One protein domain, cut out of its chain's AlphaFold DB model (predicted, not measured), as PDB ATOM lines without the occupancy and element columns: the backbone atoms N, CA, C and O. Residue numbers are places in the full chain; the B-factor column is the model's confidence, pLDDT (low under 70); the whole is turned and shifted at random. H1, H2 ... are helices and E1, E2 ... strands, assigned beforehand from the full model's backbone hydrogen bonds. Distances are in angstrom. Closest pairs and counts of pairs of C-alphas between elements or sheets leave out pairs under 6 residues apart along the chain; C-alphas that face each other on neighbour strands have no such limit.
ATOM      1  N   ILE A   2     106.919 119.956 107.586       93.25
ATOM      2  CA  ILE A   2     105.710 119.690 108.390       93.25
ATOM      3  C   ILE A   2     104.826 120.926 108.646       93.25
ATOM      4  O   ILE A   2     103.610 120.871 108.477       93.25
ATOM      5  N   PHE A   3     105.433 122.066 108.991       94.06
ATOM      6  CA  PHE A   3     104.701 123.309 109.253       94.06
ATOM      7  C   PHE A   3     104.150 123.966 107.986       94.06
ATOM      8  O   PHE A   3     103.201 124.737 108.076       94.06
ATOM      9  N   ASP A   4     104.687 123.624 106.813       94.31
ATOM     10  CA  ASP A   4     104.207 124.150 105.535       94.31
ATOM     11  C   ASP A   4     102.808 123.614 105.209       94.31
ATOM     12  O   ASP A   4     101.994 124.331 104.638       94.31
ATOM     13  N   TRP A   5     102.491 122.384 105.635       95.75
ATOM     14  CA  TRP A   5     101.138 121.826 105.526       95.75
ATOM     15  C   TRP A   5     100.110 122.588 106.361       95.75
ATOM     16  O   TRP A   5      98.928 122.630 106.019       95.75
ATOM     17  N   LEU A   6     100.542 123.171 107.477       96.00
ATOM     18  CA  LEU A   6      99.674 123.868 108.423       96.00
ATOM     19  C   LEU A   6      99.510 125.351 108.096       96.00
ATOM     20  O   LEU A   6      98.614 125.993 108.635       96.00
ATOM     21  N   ASP A   7     100.339 125.883 107.204       95.44
ATOM     22  CA  ASP A   7     100.262 127.265 106.766       95.44
ATOM     23  C   ASP A   7      99.131 127.437 105.734       95.44
ATOM     24  O   ASP A   7      99.208 126.998 104.580       95.44
ATOM     25  N   GLU A   8      98.028 128.048 106.170       95.94
ATOM     26  CA  GLU A   8      96.876 128.341 105.312       95.94
ATOM     27  C   GLU A   8      97.170 129.422 104.270       95.94
ATOM     28  O   GLU A   8      96.514 129.455 103.235       95.94
ATOM     29  N   GLN A   9      98.172 130.272 104.495       96.31
ATOM     30  CA  GLN A   9      98.568 131.293 103.528       96.31
ATOM     31  C   GLN A   9      99.446 130.697 102.431       96.31
ATOM     32  O   GLN A   9      99.348 131.103 101.274       96.31
ATOM     33  N   LYS A  10     100.285 129.716 102.783       94.38
ATOM     34  CA  LYS A  10     101.189 129.057 101.834       94.38
ATOM     35  C   LYS A  10     100.466 128.111 100.877       94.38
ATOM     36  O   LYS A  10     100.855 128.032  99.716       94.38
ATOM     37  N   ILE A  11      99.457 127.380 101.362       94.06
ATOM     38  CA  ILE A  11      98.720 126.381 100.568       94.06
ATOM     39  C   ILE A  11      97.206 126.480 100.855       94.06
ATOM     40  O   ILE A  11      96.653 125.594 101.513       94.06
ATOM     41  N   PRO A  12      96.520 127.572 100.469       95.50
ATOM     42  CA  PRO A  12      95.141 127.869 100.892       95.50
ATOM     43  C   PRO A  12      94.097 126.837 100.447       95.50
ATOM     44  O   PRO A  12      93.074 126.664 101.106       95.50
ATOM     45  N   GLU A  13      94.358 126.117  99.363       96.06
ATOM     46  CA  GLU A  13      93.457 125.131  98.770       96.06
ATOM     47  C   GLU A  13      93.294 123.838  99.584       96.06
ATOM     48  O   GLU A  13      92.342 123.092  99.349       96.06
ATOM     49  N   LEU A  14      94.180 123.556 100.549       96.38
ATOM     50  CA  LEU A  14      94.114 122.308 101.313       96.38
ATOM     51  C   LEU A  14      93.045 122.345 102.405       96.38
ATOM     52  O   LEU A  14      93.062 123.178 103.320       96.38
ATOM     53  N   THR A  15      92.178 121.335 102.381       97.06
ATOM     54  CA  THR A  15      91.240 121.046 103.470       97.06
ATOM     55  C   THR A  15      91.979 120.593 104.733       97.06
ATOM     56  O   THR A  15      93.085 120.057 104.670       97.06
ATOM     57  N   LYS A  16      91.350 120.701 105.912       97.38
ATOM     58  CA  LYS A  16      91.940 120.195 107.171       97.38
ATOM     59  C   LYS A  16      92.302 118.709 107.110       97.38
ATOM     60  O   LYS A  16      93.329 118.301 107.644       97.38
ATOM     61  N   SER A  17      91.495 117.902 106.429       98.12
ATOM     62  CA  SER A  17      91.793 116.486 106.208       98.12
ATOM     63  C   SER A  17      93.086 116.303 105.411       98.12
ATOM     64  O   SER A  17      93.905 115.469 105.770       98.12
ATOM     65  N   GLU A  18      93.305 117.100 104.362       97.62
ATOM     66  CA  GLU A  18      94.521 117.037 103.538       97.62
ATOM     67  C   GLU A  18      95.753 117.547 104.271       97.62
ATOM     68  O   GLU A  18      96.794 116.897 104.218       97.62
ATOM     69  N   ARG A  19      95.622 118.630 105.041       98.12
ATOM     70  CA  ARG A  19      96.703 119.126 105.903       98.12
ATOM     71  C   ARG A  19      97.111 118.086 106.943       98.12
ATOM     72  O   ARG A  19      98.298 117.839 107.125       98.12
ATOM     73  N   LEU A  20      96.139 117.418 107.572       98.44
ATOM     74  CA  LEU A  20      96.421 116.331 108.509       98.44
ATOM     75  C   LEU A  20      97.087 115.135 107.818       98.44
ATOM     76  O   LEU A  20      97.973 114.519 108.408       98.44
ATOM     77  N   MET A  21      96.702 114.812 106.576       98.12
ATOM     78  CA  MET A  21      97.414 113.796 105.800       98.12
ATOM     79  C   MET A  21      98.864 114.215 105.538       98.12
ATOM     80  O   MET A  21      99.754 113.411 105.778       98.12
ATOM     81  N   GLY A  22      99.119 115.460 105.133       97.12
ATOM     82  CA  GLY A  22     100.477 115.988 104.960       97.12
ATOM     83  C   GLY A  22     101.332 115.876 106.227       97.12
ATOM     84  O   GLY A  22     102.430 115.329 106.197       97.12
ATOM     85  N   VAL A  23     100.775 116.278 107.374       97.88
ATOM     86  CA  VAL A  23     101.434 116.140 108.683       97.88
ATOM     87  C   VAL A  23     101.751 114.677 109.010       97.88
ATOM     88  O   VAL A  23     102.878 114.363 109.386       97.88
ATOM     89  N   LEU A  24     100.791 113.760 108.851       97.62
ATOM     90  CA  LEU A  24     101.012 112.332 109.111       97.62
ATOM     91  C   LEU A  24     101.979 111.686 108.113       97.62
ATOM     92  O   LEU A  24     102.672 110.742 108.475       97.62
ATOM     93  N   PHE A  25     102.029 112.175 106.876       95.69
ATOM     94  CA  PHE A  25     102.984 111.728 105.868       95.69
ATOM     95  C   PHE A  25     104.418 112.088 106.265       95.69
ATOM     96  O   PHE A  25     105.304 111.238 106.184       95.69
ATOM     97  N   ASP A  26     104.632 113.313 106.751       95.12
ATOM     98  CA  ASP A  26     105.950 113.769 107.193       95.12
ATOM     99  C   ASP A  26     106.363 113.111 108.518       95.12
ATOM    100  O   ASP A  26     107.507 112.691 108.656       95.12
ATOM    101  N   LEU A  27     105.451 112.952 109.481       96.06
ATOM    102  CA  LEU A  27     105.758 112.301 110.765       96.06
ATOM    103  C   LEU A  27     105.868 110.774 110.666       96.06
ATOM    104  O   LEU A  27     106.494 110.135 111.509       96.06
ATOM    105  N   GLY A  28     105.199 110.166 109.690       95.50
ATOM    106  CA  GLY A  28     104.954 108.727 109.634       95.50
ATOM    107  C   GLY A  28     103.882 108.281 110.632       95.50
ATOM    108  O   GLY A  28     102.872 107.708 110.228       95.50
ATOM    109  N   MET A  29     104.075 108.539 111.931       96.56
ATOM    110  CA  MET A  29     103.129 108.167 112.991       96.56
ATOM    111  C   MET A  29     103.043 109.216 114.101       96.56
ATOM    112  O   MET A  29     104.058 109.785 114.502       96.56
ATOM    113  N   ALA A  30     101.838 109.418 114.637       97.62
ATOM    114  CA  ALA A  30     101.608 110.315 115.770       97.62
ATOM    115  C   ALA A  30     100.383 109.908 116.604       97.62
ATOM    116  O   ALA A  30      99.419 109.342 116.079       97.62
ATOM    117  N   THR A  31     100.388 110.210 117.900       97.50
ATOM    118  CA  THR A  31      99.203 110.067 118.765       97.50
ATOM    119  C   THR A  31      98.240 111.246 118.582       97.50
ATOM    120  O   THR A  31      98.590 112.269 117.994       97.50
ATOM    121  N   ALA A  32      97.009 111.130 119.092       96.31
ATOM    122  CA  ALA A  32      96.062 112.250 119.066       96.31
ATOM    123  C   ALA A  32      96.595 113.494 119.802       96.31
ATOM    124  O   ALA A  32      96.455 114.599 119.286       96.31
ATOM    125  N   ASP A  33      97.227 113.308 120.963       97.12
ATOM    126  CA  ASP A  33      97.750 114.414 121.770       97.12
ATOM    127  C   ASP A  33      98.992 115.049 121.119       97.12
ATOM    128  O   ASP A  33      99.155 116.267 121.150       97.12
ATOM    129  N   GLN A  34      99.836 114.249 120.454       98.19
ATOM    130  CA  GLN A  34     100.951 114.771 119.655       98.19
ATOM    131  C   GLN A  34     100.440 115.629 118.489       98.19
ATOM    132  O   GLN A  34     100.947 116.724 118.252       98.19
ATOM    133  N   LEU A  35      99.402 115.162 117.785       98.44
ATOM    134  CA  LEU A  35      98.776 115.924 116.703       98.44
ATOM    135  C   LEU A  35      98.143 117.225 117.208       98.44
ATOM    136  O   LEU A  35      98.228 118.232 116.513       98.44
ATOM    137  N   GLU A  36      97.543 117.240 118.400       98.25
ATOM    138  CA  GLU A  36      96.991 118.458 119.013       98.25
ATOM    139  C   GLU A  36      98.080 119.512 119.226       98.25
ATOM    140  O   GLU A  36      97.913 120.655 118.805       98.25
ATOM    141  N   VAL A  37      99.239 119.113 119.761       98.31
ATOM    142  CA  VAL A  37     100.377 120.027 119.945       98.31
ATOM    143  C   VAL A  37     100.951 120.500 118.608       98.31
ATOM    144  O   VAL A  37     101.165 121.694 118.424       98.31
ATOM    145  N   ILE A  38     101.189 119.586 117.662       98.00
ATOM    146  CA  ILE A  38     101.842 119.908 116.381       98.00
ATOM    147  C   ILE A  38     100.963 120.805 115.508       98.00
ATOM    148  O   ILE A  38     101.465 121.719 114.856       98.00
ATOM    149  N   THR A  39      99.656 120.542 115.476       98.00
ATOM    150  CA  THR A  39      98.716 121.273 114.613       98.00
ATOM    151  C   THR A  39      98.118 122.511 115.277       98.00
ATOM    152  O   THR A  39      97.602 123.383 114.580       98.00
ATOM    153  N   GLY A  40      98.139 122.583 116.612       97.62
ATOM    154  CA  GLY A  40      97.388 123.577 117.380       97.62
ATOM    155  C   GLY A  40      95.865 123.411 117.272       97.62
ATOM    156  O   GLY A  40      95.117 124.320 117.629       97.62
ATOM    157  N   TRP A  41      95.378 122.288 116.732       98.12
ATOM    158  CA  TRP A  41      93.951 122.035 116.560       98.12
ATOM    159  C   TRP A  41      93.348 121.372 117.791       98.12
ATOM    160  O   TRP A  41      93.898 120.429 118.345       98.12
ATOM    161  N   SER A  42      92.131 121.787 118.137       97.31
ATOM    162  CA  SER A  42      91.342 121.127 119.178       97.31
ATOM    163  C   SER A  42      91.043 119.661 118.841       97.31
ATOM    164  O   SER A  42      90.889 119.279 117.674       97.31
ATOM    165  N   LYS A  43      90.800 118.846 119.876       96.19
ATOM    166  CA  LYS A  43      90.357 117.443 119.735       96.19
ATOM    167  C   LYS A  43      89.172 117.257 118.781       96.19
ATOM    168  O   LYS A  43      89.121 116.263 118.056       96.19
ATOM    169  N   ARG A  44      88.227 118.209 118.747       96.62
ATOM    170  CA  ARG A  44      87.089 118.185 117.813       96.62
ATOM    171  C   ARG A  44      87.548 118.358 116.366       96.62
ATOM    172  O   ARG A  44      87.192 117.540 115.530       96.62
ATOM    173  N   GLN A  45      88.381 119.358 116.085       98.06
ATOM    174  CA  GLN A  45      88.914 119.588 114.739       98.06
ATOM    175  C   GLN A  45      89.742 118.393 114.243       98.06
ATOM    176  O   GLN A  45      89.602 117.992 113.090       98.06
ATOM    177  N   LEU A  46      90.551 117.780 115.115       97.81
ATOM    178  CA  LEU A  46      91.278 116.549 114.792       97.81
ATOM    179  C   LEU A  46      90.339 115.370 114.529       97.81
ATOM    180  O   LEU A  46      90.579 114.574 113.623       97.81
ATOM    181  N   LYS A  47      89.263 115.223 115.309       96.88
ATOM    182  CA  LYS A  47      88.233 114.211 115.049       96.88
ATOM    183  C   LYS A  47      87.601 114.415 113.670       96.88
ATOM    184  O   LYS A  47      87.625 113.474 112.881       96.88
ATOM    185  N   ASP A  48      87.150 115.626 113.366       96.94
ATOM    186  CA  ASP A  48      86.499 115.957 112.095       96.94
ATOM    187  C   ASP A  48      87.447 115.722 110.902       96.94
ATOM    188  O   ASP A  48      87.065 115.103 109.909       96.94
ATOM    189  N   ALA A  49      88.720 116.126 111.016       97.81
ATOM    190  CA  ALA A  49      89.730 115.886 109.985       97.81
ATOM    191  C   ALA A  49      89.993 114.384 109.764       97.81
ATOM    192  O   ALA A  49      90.029 113.921 108.626       97.81
ATOM    193  N   ARG A  50      90.118 113.585 110.834       97.06
ATOM    194  CA  ARG A  50      90.298 112.121 110.726       97.06
ATOM    195  C   ARG A  50      89.092 111.439 110.090       97.06
ATOM    196  O   ARG A  50      89.265 110.549 109.256       97.06
ATOM    197  N   GLU A  51      87.882 111.845 110.464       94.75
ATOM    198  CA  GLU A  51      86.649 111.344 109.855       94.75
ATOM    199  C   GLU A  51      86.579 111.707 108.370       94.75
ATOM    200  O   GLU A  51      86.235 110.846 107.559       94.75
ATOM    201  N   GLY A  52      87.003 112.919 108.002       95.69
ATOM    202  CA  GLY A  52      87.116 113.364 106.615       95.69
ATOM    203  C   GLY A  52      88.149 112.584 105.790       95.69
ATOM    204  O   GLY A  52      87.937 112.359 104.597       95.69
ATOM    205  N   ILE A  53      89.246 112.117 106.399       96.12
ATOM    206  CA  ILE A  53      90.188 111.200 105.736       96.12
ATOM    207  C   ILE A  53      89.538 109.822 105.561       96.12
ATOM    208  O   ILE A  53      89.484 109.301 104.446       96.12
ATOM    209  N   ARG A  54      88.987 109.235 106.635       93.62
ATOM    210  CA  ARG A  54      88.364 107.897 106.582       93.62
ATOM    211  C   ARG A  54      87.153 107.853 105.654       93.62
ATOM    212  O   ARG A  54      86.898 106.816 105.047       93.62
ATOM    213  N   SER A  55      86.415 108.953 105.487       91.00
ATOM    214  CA  SER A  55      85.283 109.000 104.559       91.00
ATOM    215  C   SER A  55      85.692 108.798 103.102       91.00
ATOM    216  O   SER A  55      84.865 108.328 102.328       91.00
ATOM    217  N   ARG A  56      86.953 109.059 102.730       90.88
ATOM    218  CA  ARG A  56      87.468 108.777 101.377       90.88
ATOM    219  C   ARG A  56      87.556 107.276 101.071       90.88
ATOM    220  O   ARG A  56      87.514 106.885  99.911       90.88
ATOM    221  N   GLY A  57      87.615 106.431 102.103       82.56
ATOM    222  CA  GLY A  57      87.544 104.972 101.977       82.56
ATOM    223  C   GLY A  57      86.121 104.417 101.857       82.56
ATOM    224  O   GLY A  57      85.956 103.220 101.618       82.56
ATOM    225  N   LYS A  58      85.076 105.244 102.016       78.94
ATOM    226  CA  LYS A  58      83.685 104.793 101.891       78.94
ATOM    227  C   LYS A  58      83.349 104.606 100.416       78.94
ATOM    228  O   LYS A  58      83.299 105.553  99.644       78.94
ATOM    229  N   SER A  59      83.087 103.368 100.024       60.00
ATOM    230  CA  SER A  59      82.753 103.004  98.643       60.00
ATOM    231  C   SER A  59      81.258 103.099  98.309       60.00
ATOM    232  O   SER A  59      80.807 102.465  97.360       60.00
ATOM    233  N   GLY A  60      80.473 103.811  99.116       61.00
ATOM    234  CA  GLY A  60      79.022 103.928  98.980       61.00
ATOM    235  C   GLY A  60      78.444 104.982  99.926       61.00
ATOM    236  O   GLY A  60      79.186 105.607 100.688       61.00
ATOM    237  N   GLU A  61      77.124 105.186  99.882       59.38
ATOM    238  CA  GLU A  61      76.448 106.139 100.768       59.38
ATOM    239  C   GLU A  61      76.708 105.783 102.246       59.38
ATOM    240  O   GLU A  61      76.391 104.668 102.665       59.38
ATOM    241  N   PRO A  62      77.225 106.713 103.076       62.34
ATOM    242  CA  PRO A  62      77.500 106.476 104.498       62.34
ATOM    243  C   PRO A  62      76.313 105.890 105.271       62.34
ATOM    244  O   PRO A  62      76.500 105.089 106.184       62.34
ATOM    245  N   LYS A  63      75.093 106.258 104.860       68.25
ATOM    246  CA  LYS A  63      73.844 105.765 105.439       68.25
ATOM    247  C   LYS A  63      73.661 104.259 105.233       68.25
ATOM    248  O   LYS A  63      73.117 103.614 106.116       68.25
ATOM    249  N   ALA A  64      74.137 103.689 104.126       74.38
ATOM    250  CA  ALA A  64      73.960 102.273 103.820       74.38
ATOM    251  C   ALA A  64      74.821 101.364 104.717       74.38
ATOM    252  O   ALA A  64      74.346 100.326 105.168       74.38
ATOM    253  N   GLU A  65      76.062 101.757 105.029       73.88
ATOM    254  CA  GLU A  65      76.925 100.996 105.949       73.88
ATOM    255  C   GLU A  65      76.398 101.027 107.382       73.88
ATOM    256  O   GLU A  65      76.358  99.998 108.055       73.88
ATOM    257  N   GLU A  66      75.973 102.202 107.847       77.81
ATOM    258  CA  GLU A  66      75.433 102.377 109.194       77.81
ATOM    259  C   GLU A  66      74.090 101.652 109.351       77.81
ATOM    260  O   GLU A  66      73.869 100.964 110.348       77.81
ATOM    261  N   GLN A  67      73.232 101.706 108.324       84.38
ATOM    262  CA  GLN A  67      72.013 100.900 108.255       84.38
ATOM    263  C   GLN A  67      72.325  99.404 108.263       84.38
ATOM    264  O   GLN A  67      71.689  98.669 109.015       84.38
ATOM    265  N   LEU A  68      73.313  98.945 107.487       83.62
ATOM    266  CA  LEU A  68      73.711  97.540 107.463       83.62
ATOM    267  C   LEU A  68      74.229  97.082 108.831       83.62
ATOM    268  O   LEU A  68      73.794  96.043 109.322       83.62
ATOM    269  N   LEU A  69      75.101  97.858 109.483       84.00
ATOM    270  CA  LEU A  69      75.579  97.561 110.837       84.00
ATOM    271  C   LEU A  69      74.418  97.498 111.830       84.00
ATOM    272  O   LEU A  69      74.320  96.542 112.598       84.00
ATOM    273  N   HIS A  70      73.521  98.484 111.798       88.06
ATOM    274  CA  HIS A  70      72.361  98.518 112.680       88.06
ATOM    275  C   HIS A  70      71.446  97.306 112.461       88.06
ATOM    276  O   HIS A  70      71.018  96.678 113.429       88.06
ATOM    277  N   GLN A  71      71.188  96.930 111.204       89.31
ATOM    278  CA  GLN A  71      70.404  95.743 110.861       89.31
ATOM    279  C   GLN A  71      71.093  94.457 111.340       89.31
ATOM    280  O   GLN A  71      70.433  93.609 111.936       89.31
ATOM    281  N   VAL A  72      72.411  94.323 111.147       86.88
ATOM    282  CA  VAL A  72      73.186  93.159 111.608       86.88
ATOM    283  C   VAL A  72      73.145  93.047 113.132       86.88
ATOM    284  O   VAL A  72      72.818  91.983 113.655       86.88
ATOM    285  N   VAL A  73      73.397  94.138 113.862       87.25
ATOM    286  CA  VAL A  73      73.351  94.159 115.336       87.25
ATOM    287  C   VAL A  73      71.947  93.852 115.853       87.25
ATOM    288  O   VAL A  73      71.799  93.069 116.792       87.25
ATOM    289  N   LYS A  74      70.907  94.434 115.241       89.69
ATOM    290  CA  LYS A  74      69.507  94.164 115.594       89.69
ATOM    291  C   LYS A  74      69.165  92.685 115.406       89.69
ATOM    292  O   LYS A  74      68.590  92.085 116.312       89.69
ATOM    293  N   GLN A  75      69.567  92.094 114.280       86.62
ATOM    294  CA  GLN A  75      69.329  90.683 113.986       86.62
ATOM    295  C   GLN A  75      70.055  89.770 114.987       86.62
ATOM    296  O   GLN A  75      69.432  88.883 115.564       86.62
ATOM    297  N   VAL A  76      71.335  90.036 115.276       86.12
ATOM    298  CA  VAL A  76      72.110  89.279 116.275       86.12
ATOM    299  C   VAL A  76      71.459  89.362 117.659       86.12
ATOM    300  O   VAL A  76      71.277  88.336 118.307       86.12
ATOM    301  N   ARG A  77      71.032  90.552 118.102       86.88
ATOM    302  CA  ARG A  77      70.343  90.713 119.396       86.88
ATOM    303  C   ARG A  77      69.031  89.934 119.463       86.88
ATOM    304  O   ARG A  77      68.778  89.294 120.477       86.88
ATOM    305  N   SER A  78      68.226  89.954 118.396       84.75
ATOM    306  CA  SER A  78      66.980  89.170 118.357       84.75
ATOM    307  C   SER A  78      67.217  87.662 118.441       84.75
ATOM    308  O   SER A  78      66.378  86.951 118.977       84.75
ATOM    309  N   MET A  79      68.369  87.183 117.962       83.56
ATOM    310  CA  MET A  79      68.743  85.768 118.028       83.56
ATOM    311  C   MET A  79      69.258  85.359 119.409       83.56
ATOM    312  O   MET A  79      69.018  84.239 119.832       83.56
ATOM    313  N   VAL A  80      69.947  86.256 120.121       84.75
ATOM    314  CA  VAL A  80      70.451  85.981 121.480       84.75
ATOM    315  C   VAL A  80      69.321  85.969 122.518       84.75
ATOM    316  O   VAL A  80      69.442  85.300 123.537       84.75
ATOM    317  N   GLY A  81      68.225  86.693 122.270       79.25
ATOM    318  CA  GLY A  81      67.079  86.781 123.185       79.25
ATOM    319  C   GLY A  81      65.880  85.883 122.856       79.25
ATOM    320  O   GLY A  81      64.873  85.984 123.548       79.25
ATOM    321  N   GLY A  82      65.934  85.070 121.794       71.88
ATOM    322  CA  GLY A  82      64.811  84.240 121.344       71.88
ATOM    323  C   GLY A  82      65.010  82.749 121.625       71.88
ATOM    324  O   GLY A  82      66.108  82.232 121.452       71.88
ATOM    325  N   GLU A  83      63.936  82.041 121.990       64.31
ATOM    326  CA  GLU A  83      63.924  80.577 122.201       64.31
ATOM    327  C   GLU A  83      64.052  79.764 120.895       64.31
ATOM    328  O   GLU A  83      64.231  78.548 120.927       64.31
ATOM    329  N   VAL A  84      63.965  80.418 119.730       65.56
ATOM    330  CA  VAL A  84      63.984  79.756 118.419       65.56
ATOM    331  C   VAL A  84      65.380  79.850 117.787       65.56
ATOM    332  O   VAL A  84      65.889  80.963 117.620       65.56
ATOM    333  N   PRO A  85      65.990  78.721 117.372       78.81
ATOM    334  CA  PRO A  85      67.287  78.713 116.702       78.81
ATOM    335  C   PRO A  85      67.264  79.541 115.416       78.81
ATOM    336  O   PRO A  85      66.311  79.486 114.635       78.81
ATOM    337  N   ALA A  86      68.339  80.279 115.158       86.12
ATOM    338  CA  ALA A  86      68.465  81.029 113.919       86.12
ATOM    339  C   ALA A  86      68.562  80.108 112.700       86.12
ATOM    340  O   ALA A  86      69.294  79.120 112.700       86.12
ATOM    341  N   THR A  87      67.854  80.471 111.633       91.50
ATOM    342  CA  THR A  87      67.911  79.742 110.361       91.50
ATOM    343  C   THR A  87      69.266  79.932 109.675       91.50
ATOM    344  O   THR A  87      69.897  80.986 109.800       91.50
ATOM    345  N   GLU A  88      69.695  78.956 108.867       89.88
ATOM    346  CA  GLU A  88      70.953  79.060 108.105       89.88
ATOM    347  C   GLU A  88      70.966  80.292 107.182       89.88
ATOM    348  O   GLU A  88      71.987  80.961 107.044       89.88
ATOM    349  N   ASN A  89      69.813  80.673 106.623       90.38
ATOM    350  CA  ASN A  89      69.688  81.883 105.807       90.38
ATOM    351  C   ASN A  89      69.971  83.166 106.610       90.38
ATOM    352  O   ASN A  89      70.645  84.068 106.110       90.38
ATOM    353  N   GLN A  90      69.503  83.249 107.861       84.94
ATOM    354  CA  GLN A  90      69.796  84.380 108.754       84.94
ATOM    355  C   GLN A  90      71.281  84.420 109.125       84.94
ATOM    356  O   GLN A  90      71.898  85.485 109.062       84.94
ATOM    357  N   LEU A  91      71.876  83.266 109.445       86.38
ATOM    358  CA  LEU A  91      73.311  83.160 109.720       86.38
ATOM    359  C   LEU A  91      74.144  83.585 108.506       86.38
ATOM    360  O   LEU A  91      75.092  84.361 108.644       86.38
ATOM    361  N   GLN A  92      73.769  83.146 107.305       88.44
ATOM    362  CA  GLN A  92      74.465  83.501 106.075       88.44
ATOM    363  C   GLN A  92      74.352  84.998 105.749       88.44
ATOM    364  O   GLN A  92      75.343  85.612 105.344       88.44
ATOM    365  N   TRP A  93      73.184  85.608 105.967       91.81
ATOM    366  CA  TRP A  93      72.999  87.053 105.815       91.81
ATOM    367  C   TRP A  93      73.877  87.845 106.799       91.81
ATOM    368  O   TRP A  93      74.585  88.758 106.373       91.81
ATOM    369  N   ILE A  94      73.939  87.436 108.076       87.38
ATOM    370  CA  ILE A  94      74.828  88.047 109.083       87.38
ATOM    371  C   ILE A  94      76.295  87.926 108.658       87.38
ATOM    372  O   ILE A  94      77.014  88.926 108.656       87.38
ATOM    373  N   ARG A  95      76.747  86.731 108.243       86.94
ATOM    374  CA  ARG A  95      78.126  86.514 107.762       86.94
ATOM    375  C   ARG A  95      78.462  87.442 106.594       86.94
ATOM    376  O   ARG A  95      79.540  88.034 106.569       86.94
ATOM    377  N   ASN A  96      77.549  87.592 105.634       86.00
ATOM    378  CA  ASN A  96      77.739  88.477 104.486       86.00
ATOM    379  C   ASN A  96      77.776  89.958 104.897       86.00
ATOM    380  O   ASN A  96      78.648  90.689 104.425       86.00
ATOM    381  N   GLY A  97      76.897  90.386 105.809       82.94
ATOM    382  CA  GLY A  97      76.890  91.744 106.359       82.94
ATOM    383  C   GLY A  97      78.189  92.082 107.095       82.94
ATOM    384  O   GLY A  97      78.817  93.099 106.806       82.94
ATOM    385  N   LEU A  98      78.664  91.184 107.963       81.62
ATOM    386  CA  LEU A  98      79.948  91.330 108.658       81.62
ATOM    387  C   LEU A  98      81.132  91.385 107.684       81.62
ATOM    388  O   LEU A  98      82.022  92.215 107.853       81.62
ATOM    389  N   ARG A  99      81.139  90.561 106.625       79.88
ATOM    390  CA  ARG A  99      82.168  90.621 105.568       79.88
ATOM    391  C   ARG A  99      82.159  91.957 104.826       79.88
ATOM    392  O   ARG A  99      83.228  92.466 104.498       79.88
ATOM    393  N   ALA A 100      80.985  92.514 104.536       79.31
ATOM    394  CA  ALA A 100      80.871  93.816 103.882       79.31
ATOM    395  C   ALA A 100      81.395  94.948 104.781       79.31
ATOM    396  O   ALA A 100      82.183  95.774 104.322       79.31
ATOM    397  N   LEU A 101      81.044  94.927 106.070       77.06
ATOM    398  CA  LEU A 101      81.557  95.873 107.066       77.06
ATOM    399  C   LEU A 101      83.078  95.756 107.230       77.06
ATOM    400  O   LEU A 101      83.775  96.765 107.203       77.06
ATOM    401  N   ALA A 102      83.612  94.534 107.298       74.25
ATOM    402  CA  ALA A 102      85.054  94.303 107.358       74.25
ATOM    403  C   ALA A 102      85.780  94.853 106.119       74.25
ATOM    404  O   ALA A 102      86.813  95.504 106.250       74.25
ATOM    405  N   LYS A 103      85.226  94.662 104.912       78.44
ATOM    406  CA  LYS A 103      85.778  95.255 103.679       78.44
ATOM    407  C   LYS A 103      85.770  96.784 103.713       78.44
ATOM    408  O   LYS A 103      86.704  97.393 103.202       78.44
ATOM    409  N   SER A 104      84.737  97.397 104.291       80.25
ATOM    410  CA  SER A 104      84.684  98.851 104.467       80.25
ATOM    411  C   SER A 104      85.775  99.346 105.415       80.25
ATOM    412  O   SER A 104      86.498 100.278 105.075       80.25
ATOM    413  N   GLU A 105      85.970  98.692 106.563       82.88
ATOM    414  CA  GLU A 105      87.044  99.070 107.489       82.88
ATOM    415  C   GLU A 105      88.430  98.900 106.859       82.88
ATOM    416  O   GLU A 105      89.244  99.813 106.960       82.88
ATOM    417  N   VAL A 106      88.664  97.825 106.095       82.31
ATOM    418  CA  VAL A 106      89.904  97.659 105.312       82.31
ATOM    419  C   VAL A 106      90.115  98.835 104.353       82.31
ATOM    420  O   VAL A 106      91.216  99.375 104.285       82.31
ATOM    421  N   ARG A 107      89.067  99.295 103.658       86.19
ATOM    422  CA  ARG A 107      89.149 100.466 102.767       86.19
ATOM    423  C   ARG A 107      89.393 101.770 103.522       86.19
ATOM    424  O   ARG A 107      90.125 102.621 103.033       86.19
ATOM    425  N   LYS A 108      88.821 101.954 104.713       89.75
ATOM    426  CA  LYS A 108      89.114 103.127 105.560       89.75
ATOM    427  C   LYS A 108      90.566 103.107 106.042       89.75
ATOM    428  O   LYS A 108      91.217 104.150 106.051       89.75
ATOM    429  N   ASP A 109      91.084 101.927 106.361       92.94
ATOM    430  CA  ASP A 109      92.469 101.700 106.771       92.94
ATOM    431  C   ASP A 109      93.464 101.843 105.607       92.94
ATOM    432  O   ASP A 109      94.633 102.152 105.820       92.94
ATOM    433  N   GLU A 110      93.036 101.704 104.353       93.31
ATOM    434  CA  GLU A 110      93.858 102.108 103.207       93.31
ATOM    435  C   GLU A 110      94.127 103.625 103.185       93.31
ATOM    436  O   GLU A 110      95.152 104.051 102.651       93.31
ATOM    437  N   TRP A 111      93.271 104.443 103.806       95.62
ATOM    438  CA  TRP A 111      93.448 105.896 103.906       95.62
ATOM    439  C   TRP A 111      94.113 106.324 105.216       95.62
ATOM    440  O   TRP A 111      95.155 106.977 105.193       95.62
ATOM    441  N   LEU A 112      93.548 105.929 106.357       96.50
ATOM    442  CA  LEU A 112      94.045 106.269 107.689       96.50
ATOM    443  C   LEU A 112      93.923 105.053 108.596       96.50
ATOM    444  O   LEU A 112      92.809 104.629 108.892       96.50
ATOM    445  N   LYS A 113      95.049 104.544 109.087       95.56
ATOM    446  CA  LYS A 113      95.085 103.453 110.064       95.56
ATOM    447  C   LYS A 113      95.272 104.005 111.461       95.56
ATOM    448  O   LYS A 113      95.833 105.086 111.657       95.56
ATOM    449  N   PHE A 114      94.854 103.212 112.435       94.94
ATOM    450  CA  PHE A 114      95.215 103.442 113.817       94.94
ATOM    451  C   PHE A 114      95.657 102.143 114.480       94.94
ATOM    452  O   PHE A 114      95.189 101.056 114.148       94.94
ATOM    453  N   TYR A 115      96.559 102.276 115.439       93.50
ATOM    454  CA  TYR A 115      97.017 101.196 116.294       93.50
ATOM    455  C   TYR A 115      96.718 101.560 117.737       93.50
ATOM    456  O   TYR A 115      96.798 102.725 118.121       93.50
ATOM    457  N   THR A 116      96.391 100.558 118.540       89.50
ATOM    458  CA  THR A 116      96.325 100.700 119.993       89.50
ATOM    459  C   THR A 116      97.569 100.065 120.597       89.50
ATOM    460  O   THR A 116      98.061  99.047 120.100       89.50
ATOM    461  N   THR A 117      98.122 100.683 121.637       82.50
ATOM    462  CA  THR A 117      99.171 100.047 122.446       82.50
ATOM    463  C   THR A 117      98.587  98.850 123.208       82.50
ATOM    464  O   THR A 117      97.368  98.728 123.333       82.50
ATOM    465  N   PHE A 118      99.427  97.940 123.715       71.12
ATOM    466  CA  PHE A 118      98.960  96.730 124.419       71.12
ATOM    467  C   PHE A 118      98.043  97.033 125.617       71.12
ATOM    468  O   PHE A 118      97.134  96.258 125.898       71.12
ATOM    469  N   GLN A 119      98.222  98.188 126.261       68.62
ATOM    470  CA  GLN A 119      97.379  98.662 127.366       68.62
ATOM    471  C   GLN A 119      96.118  99.416 126.895       68.62
ATOM    472  O   GLN A 119      95.300  99.819 127.708       68.62
ATOM    473  N   ARG A 120      95.924  99.585 125.577       66.38
ATOM    474  CA  ARG A 120      94.828 100.333 124.925       66.38
ATOM    475  C   ARG A 120      94.696 101.806 125.329       66.38
ATOM    476  O   ARG A 120      93.721 102.444 124.943       66.38
ATOM    477  N   GLU A 121      95.673 102.359 126.037       78.44
ATOM    478  CA  GLU A 121      95.621 103.739 126.528       78.44
ATOM    479  C   GLU A 121      95.896 104.764 125.427       78.44
ATOM    480  O   GLU A 121      95.336 105.858 125.436       78.44
ATOM    481  N   VAL A 122      96.715 104.399 124.436       87.50
ATOM    482  CA  VAL A 122      97.187 105.336 123.412       87.50
ATOM    483  C   VAL A 122      96.814 104.845 122.020       87.50
ATOM    484  O   VAL A 122      97.117 103.711 121.634       87.50
ATOM    485  N   VAL A 123      96.172 105.728 121.251       93.44
ATOM    486  CA  VAL A 123      95.849 105.509 119.838       93.44
ATOM    487  C   VAL A 123      96.869 106.236 118.967       93.44
ATOM    488  O   VAL A 123      96.993 107.459 119.031       93.44
ATOM    489  N   ILE A 124      97.583 105.472 118.143       96.06
ATOM    490  CA  ILE A 124      98.610 105.951 117.213       96.06
ATOM    491  C   ILE A 124      98.014 105.963 115.810       96.06
ATOM    492  O   ILE A 124      97.519 104.935 115.355       96.06
ATOM    493  N   TYR A 125      98.086 107.091 115.114       97.62
ATOM    494  CA  TYR A 125      97.588 107.274 113.754       97.62
ATOM    495  C   TYR A 125      98.731 107.228 112.741       97.62
ATOM    496  O   TYR A 125      99.818 107.740 112.996       97.62
ATOM    497  N   THR A 126      98.465 106.634 111.578       97.44
ATOM    498  CA  THR A 126      99.353 106.632 110.404       97.44
ATOM    499  C   THR A 126      98.516 106.673 109.137       97.44
ATOM    500  O   THR A 126      97.384 106.179 109.114       97.44
ATOM    501  N   LEU A 127      99.078 107.176 108.043       97.06
ATOM    502  CA  LEU A 127      98.452 106.996 106.738       97.06
ATOM    503  C   LEU A 127      98.504 105.535 106.291       97.06
ATOM    504  O   LEU A 127      99.504 104.840 106.486       97.06
ATOM    505  N   GLY A 128      97.420 105.092 105.657       95.62
ATOM    506  CA  GLY A 128      97.401 103.848 104.898       95.62
ATOM    507  C   GLY A 128      98.089 103.999 103.538       95.62
ATOM    508  O   GLY A 128      98.687 105.031 103.223       95.62
ATOM    509  N   SER A 129      98.027 102.960 102.708       94.44
ATOM    510  CA  SER A 129      98.678 102.948 101.391       94.44
ATOM    511  C   SER A 129      98.115 104.000 100.423       94.44
ATOM    512  O   SER A 129      98.893 104.653  99.731       94.44
ATOM    513  N   GLN A 130      96.793 104.198 100.391       94.25
ATOM    514  CA  GLN A 130      96.134 105.201  99.546       94.25
ATOM    515  C   GLN A 130      96.356 106.613 100.078       94.25
ATOM    516  O   GLN A 130      96.648 107.508  99.293       94.25
ATOM    517  N   GLY A 131      96.298 106.807 101.401       96.19
ATOM    518  CA  GLY A 131      96.616 108.098 102.016       96.19
ATOM    519  C   GLY A 131      98.045 108.545 101.690       96.19
ATOM    520  O   GLY A 131      98.256 109.671 101.247       96.19
ATOM    521  N   ASN A 132      99.020 107.639 101.824       95.69
ATOM    522  CA  ASN A 132     100.412 107.915 101.462       95.69
ATOM    523  C   ASN A 132     100.575 108.241  99.973       95.69
ATOM    524  O   ASN A 132     101.264 109.199  99.631       95.69
ATOM    525  N   ARG A 133      99.950 107.455  99.087       94.56
ATOM    526  CA  ARG A 133      99.993 107.707  97.639       94.56
ATOM    527  C   ARG A 133      99.414 109.077  97.301       94.56
ATOM    528  O   ARG A 133     100.061 109.838  96.603       94.56
ATOM    529  N   TYR A 134      98.256 109.400  97.864       95.62
ATOM    530  CA  TYR A 134      97.583 110.671  97.643       95.62
ATOM    531  C   TYR A 134      98.470 111.872  98.008       95.62
ATOM    532  O   TYR A 134      98.616 112.793  97.211       95.62
ATOM    533  N   VAL A 135      99.116 111.854  99.182       95.75
ATOM    534  CA  VAL A 135     100.031 112.940  99.581       95.75
ATOM    535  C   VAL A 135     101.286 112.976  98.706       95.75
ATOM    536  O   VAL A 135     101.753 114.054  98.347       95.75
ATOM    537  N   ALA A 136     101.832 111.821  98.319       93.62
ATOM    538  CA  ALA A 136     102.975 111.775  97.413       93.62
ATOM    539  C   ALA A 136     102.646 112.364  96.033       93.62
ATOM    540  O   ALA A 136     103.448 113.140  95.512       93.62
ATOM    541  N   ASP A 137     101.460 112.073  95.497       93.44
ATOM    542  CA  ASP A 137     100.968 112.643  94.243       93.44
ATOM    543  C   ASP A 137     100.791 114.166  94.363       93.44
ATOM    544  O   ASP A 137     101.235 114.896  93.476       93.44
ATOM    545  N   LEU A 138     100.247 114.664  95.485       92.81
ATOM    546  CA  LEU A 138     100.172 116.109  95.768       92.81
ATOM    547  C   LEU A 138     101.554 116.781  95.768       92.81
ATOM    548  O   LEU A 138     101.689 117.914  95.322       92.81
ATOM    549  N   LEU A 139     102.583 116.083  96.252       89.94
ATOM    550  CA  LEU A 139     103.964 116.570  96.261       89.94
ATOM    551  C   LEU A 139     104.710 116.350  94.932       89.94
ATOM    552  O   LEU A 139     105.886 116.711  94.839       89.94
ATOM    553  N   GLY A 140     104.092 115.705  93.936       91.38
ATOM    554  CA  GLY A 140     104.766 115.294  92.700       91.38
ATOM    555  C   GLY A 140     105.903 114.288  92.929       91.38
ATOM    556  O   GLY A 140     106.886 114.277  92.187       91.38
ATOM    557  N   ARG A 141     105.819 113.467  93.984       87.88
ATOM    558  CA  ARG A 141     106.848 112.493  94.380       87.88
ATOM    559  C   ARG A 141     106.407 111.072  94.055       87.88
ATOM    560  O   ARG A 141     105.267 110.690  94.282       87.88
ATOM    561  N   THR A 142     107.353 110.233  93.644       85.69
ATOM    562  CA  THR A 142     107.117 108.789  93.578       85.69
ATOM    563  C   THR A 142     107.183 108.179  94.980       85.69
ATOM    564  O   THR A 142     108.108 108.428  95.769       85.69
ATOM    565  N   LEU A 143     106.166 107.383  95.316       83.50
ATOM    566  CA  LEU A 143     106.162 106.598  96.545       83.50
ATOM    567  C   LEU A 143     106.984 105.320  96.336       83.50
ATOM    568  O   LEU A 143     106.843 104.639  95.322       83.50
ATOM    569  N   GLY A 144     107.819 104.976  97.318       79.50
ATOM    570  CA  GLY A 144     108.398 103.637  97.400       79.50
ATOM    571  C   GLY A 144     107.338 102.582  97.735       79.50
ATOM    572  O   GLY A 144     106.146 102.877  97.866       79.50
ATOM    573  N   SER A 145     107.769 101.336  97.921       78.44
ATOM    574  CA  SER A 145     106.880 100.287  98.417       78.44
ATOM    575  C   SER A 145     106.396 100.624  99.833       78.44
ATOM    576  O   SER A 145     107.189 100.837 100.750       78.44
ATOM    577  N   TYR A 146     105.073 100.673 100.017       81.38
ATOM    578  CA  TYR A 146     104.478 100.786 101.346       81.38
ATOM    579  C   TYR A 146     104.803  99.516 102.138       81.38
ATOM    580  O   TYR A 146     104.470  98.408 101.709       81.38
ATOM    581  N   ARG A 147     105.432  99.674 103.304       85.56
ATOM    582  CA  ARG A 147     105.706  98.584 104.239       85.56
ATOM    583  C   ARG A 147     105.107  98.923 105.592       85.56
ATOM    584  O   ARG A 147     105.328 100.007 106.121       85.56
ATOM    585  N   GLU A 148     104.370  97.976 106.157       87.69
ATOM    586  CA  GLU A 148     103.864  98.114 107.515       87.69
ATOM    587  C   GLU A 148     105.011  98.020 108.528       87.69
ATOM    588  O   GLU A 148     105.856  97.123 108.455       87.69
ATOM    589  N   LEU A 149     105.048  98.980 109.454       89.62
ATOM    590  CA  LEU A 149     106.056  99.046 110.504       89.62
ATOM    591  C   LEU A 149     105.777  97.996 111.582       89.62
ATOM    592  O   LEU A 149     104.638  97.824 112.025       89.62
TER     593      LEU A 149
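Overview. This is residues 2 to 149 of the 428 residues of the protein "Replication-relaxation" of Kroppenstedtia eburnea (UniProt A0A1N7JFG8). Picture a head with a long helical arm: in the head a small three-stranded sheet has H2 over it, with H3, H4 and H7 round about and H1 packed on H2, while the helical hairpin of H5 and H6 makes the length. H6 runs back from the arm's tip and leads straight into E2 of the sheet; the turn at residues 80 to 85 stands free. The printed part has 148 residues, in the order H1 H2 E1 H3 H4 H5 H6 E2 E3 H7, and is mostly helix; the sheet E1 E3 E2 is antiparallel. The whole is loose, with a radius of gyration of the C-alphas of 19.0 A and spans of 63 by 31 by 29 A.

Along the chain. Begin with the sheet: E1 is residues 29 to 31, E3 residues 123 to 127 and E2 residues 112 to 116. Find C-alpha 88 at (70.953, 79.060, 108.105); from there H6 runs 35.3 A to residue 111. H5, residues 62 to 80, is 27.5 A long, and H4, residues 43 to 57, is 21.9 A. H1 is residues 2 to 6, from C-alpha 2 at (105.710, 119.690, 108.390); H2 is residues 16 to 27, 16.3 A, and H3 residues 32 to 39. H7, residues 129 to 138, ends with C-alpha 138 at (100.172, 116.109, 95.768).

Arrangement. Look at inner strand E3: N 125 and O 30 of E1 are 2.8 A apart, and in the hairpin of E2 and E3, N 115 and O 124 are 2.8 A apart, both within hydrogen-bond range. H2 is on the sheet and runs across the strands, at 82 degrees to E3 on the local plane. H3, H4, H6 and H7 only graze the sheet. H2 touches H4 about perpendicular, at 90 degrees, with C-alphas 17 and 49 closest at 4.3 A. H2 also touches H1, closest at C-alphas 5 and 19, 5.2 A, and H7, closest at C-alphas 22 and 135, 6.2 A. H3 touches H4, closest at C-alphas 36 and 43, 6.7 A. H4, with residues 53 to 57 alone, touches H6, closest at C-alphas 57 and 108, 4.3 A. H6 and H7 touch only at their ends, closest at C-alphas 111 and 131, 4.3 A. In the helical hairpin, H5 and H6 touch at a steep tilt of 39 degrees, opposite ways, closest at C-alphas 72 and 94, 5.9 A. Every O i to N i+4 pair is within hydrogen-bond range in H2, H3, H5 and H7; H4 has 9 of 11, H6 19 of 20 and H1 0 of 1, with 2 of 2 O i to N i+3 pairs.

Size, cuts and confidence. The farthest C-alphas are those of Lys 10 and Glu 83, 64.5 A apart. The printed part has no cut, and no link is long. The model's pLDDT is under 70 at residues 59 to 63, 83 to 84 and 119 to 120.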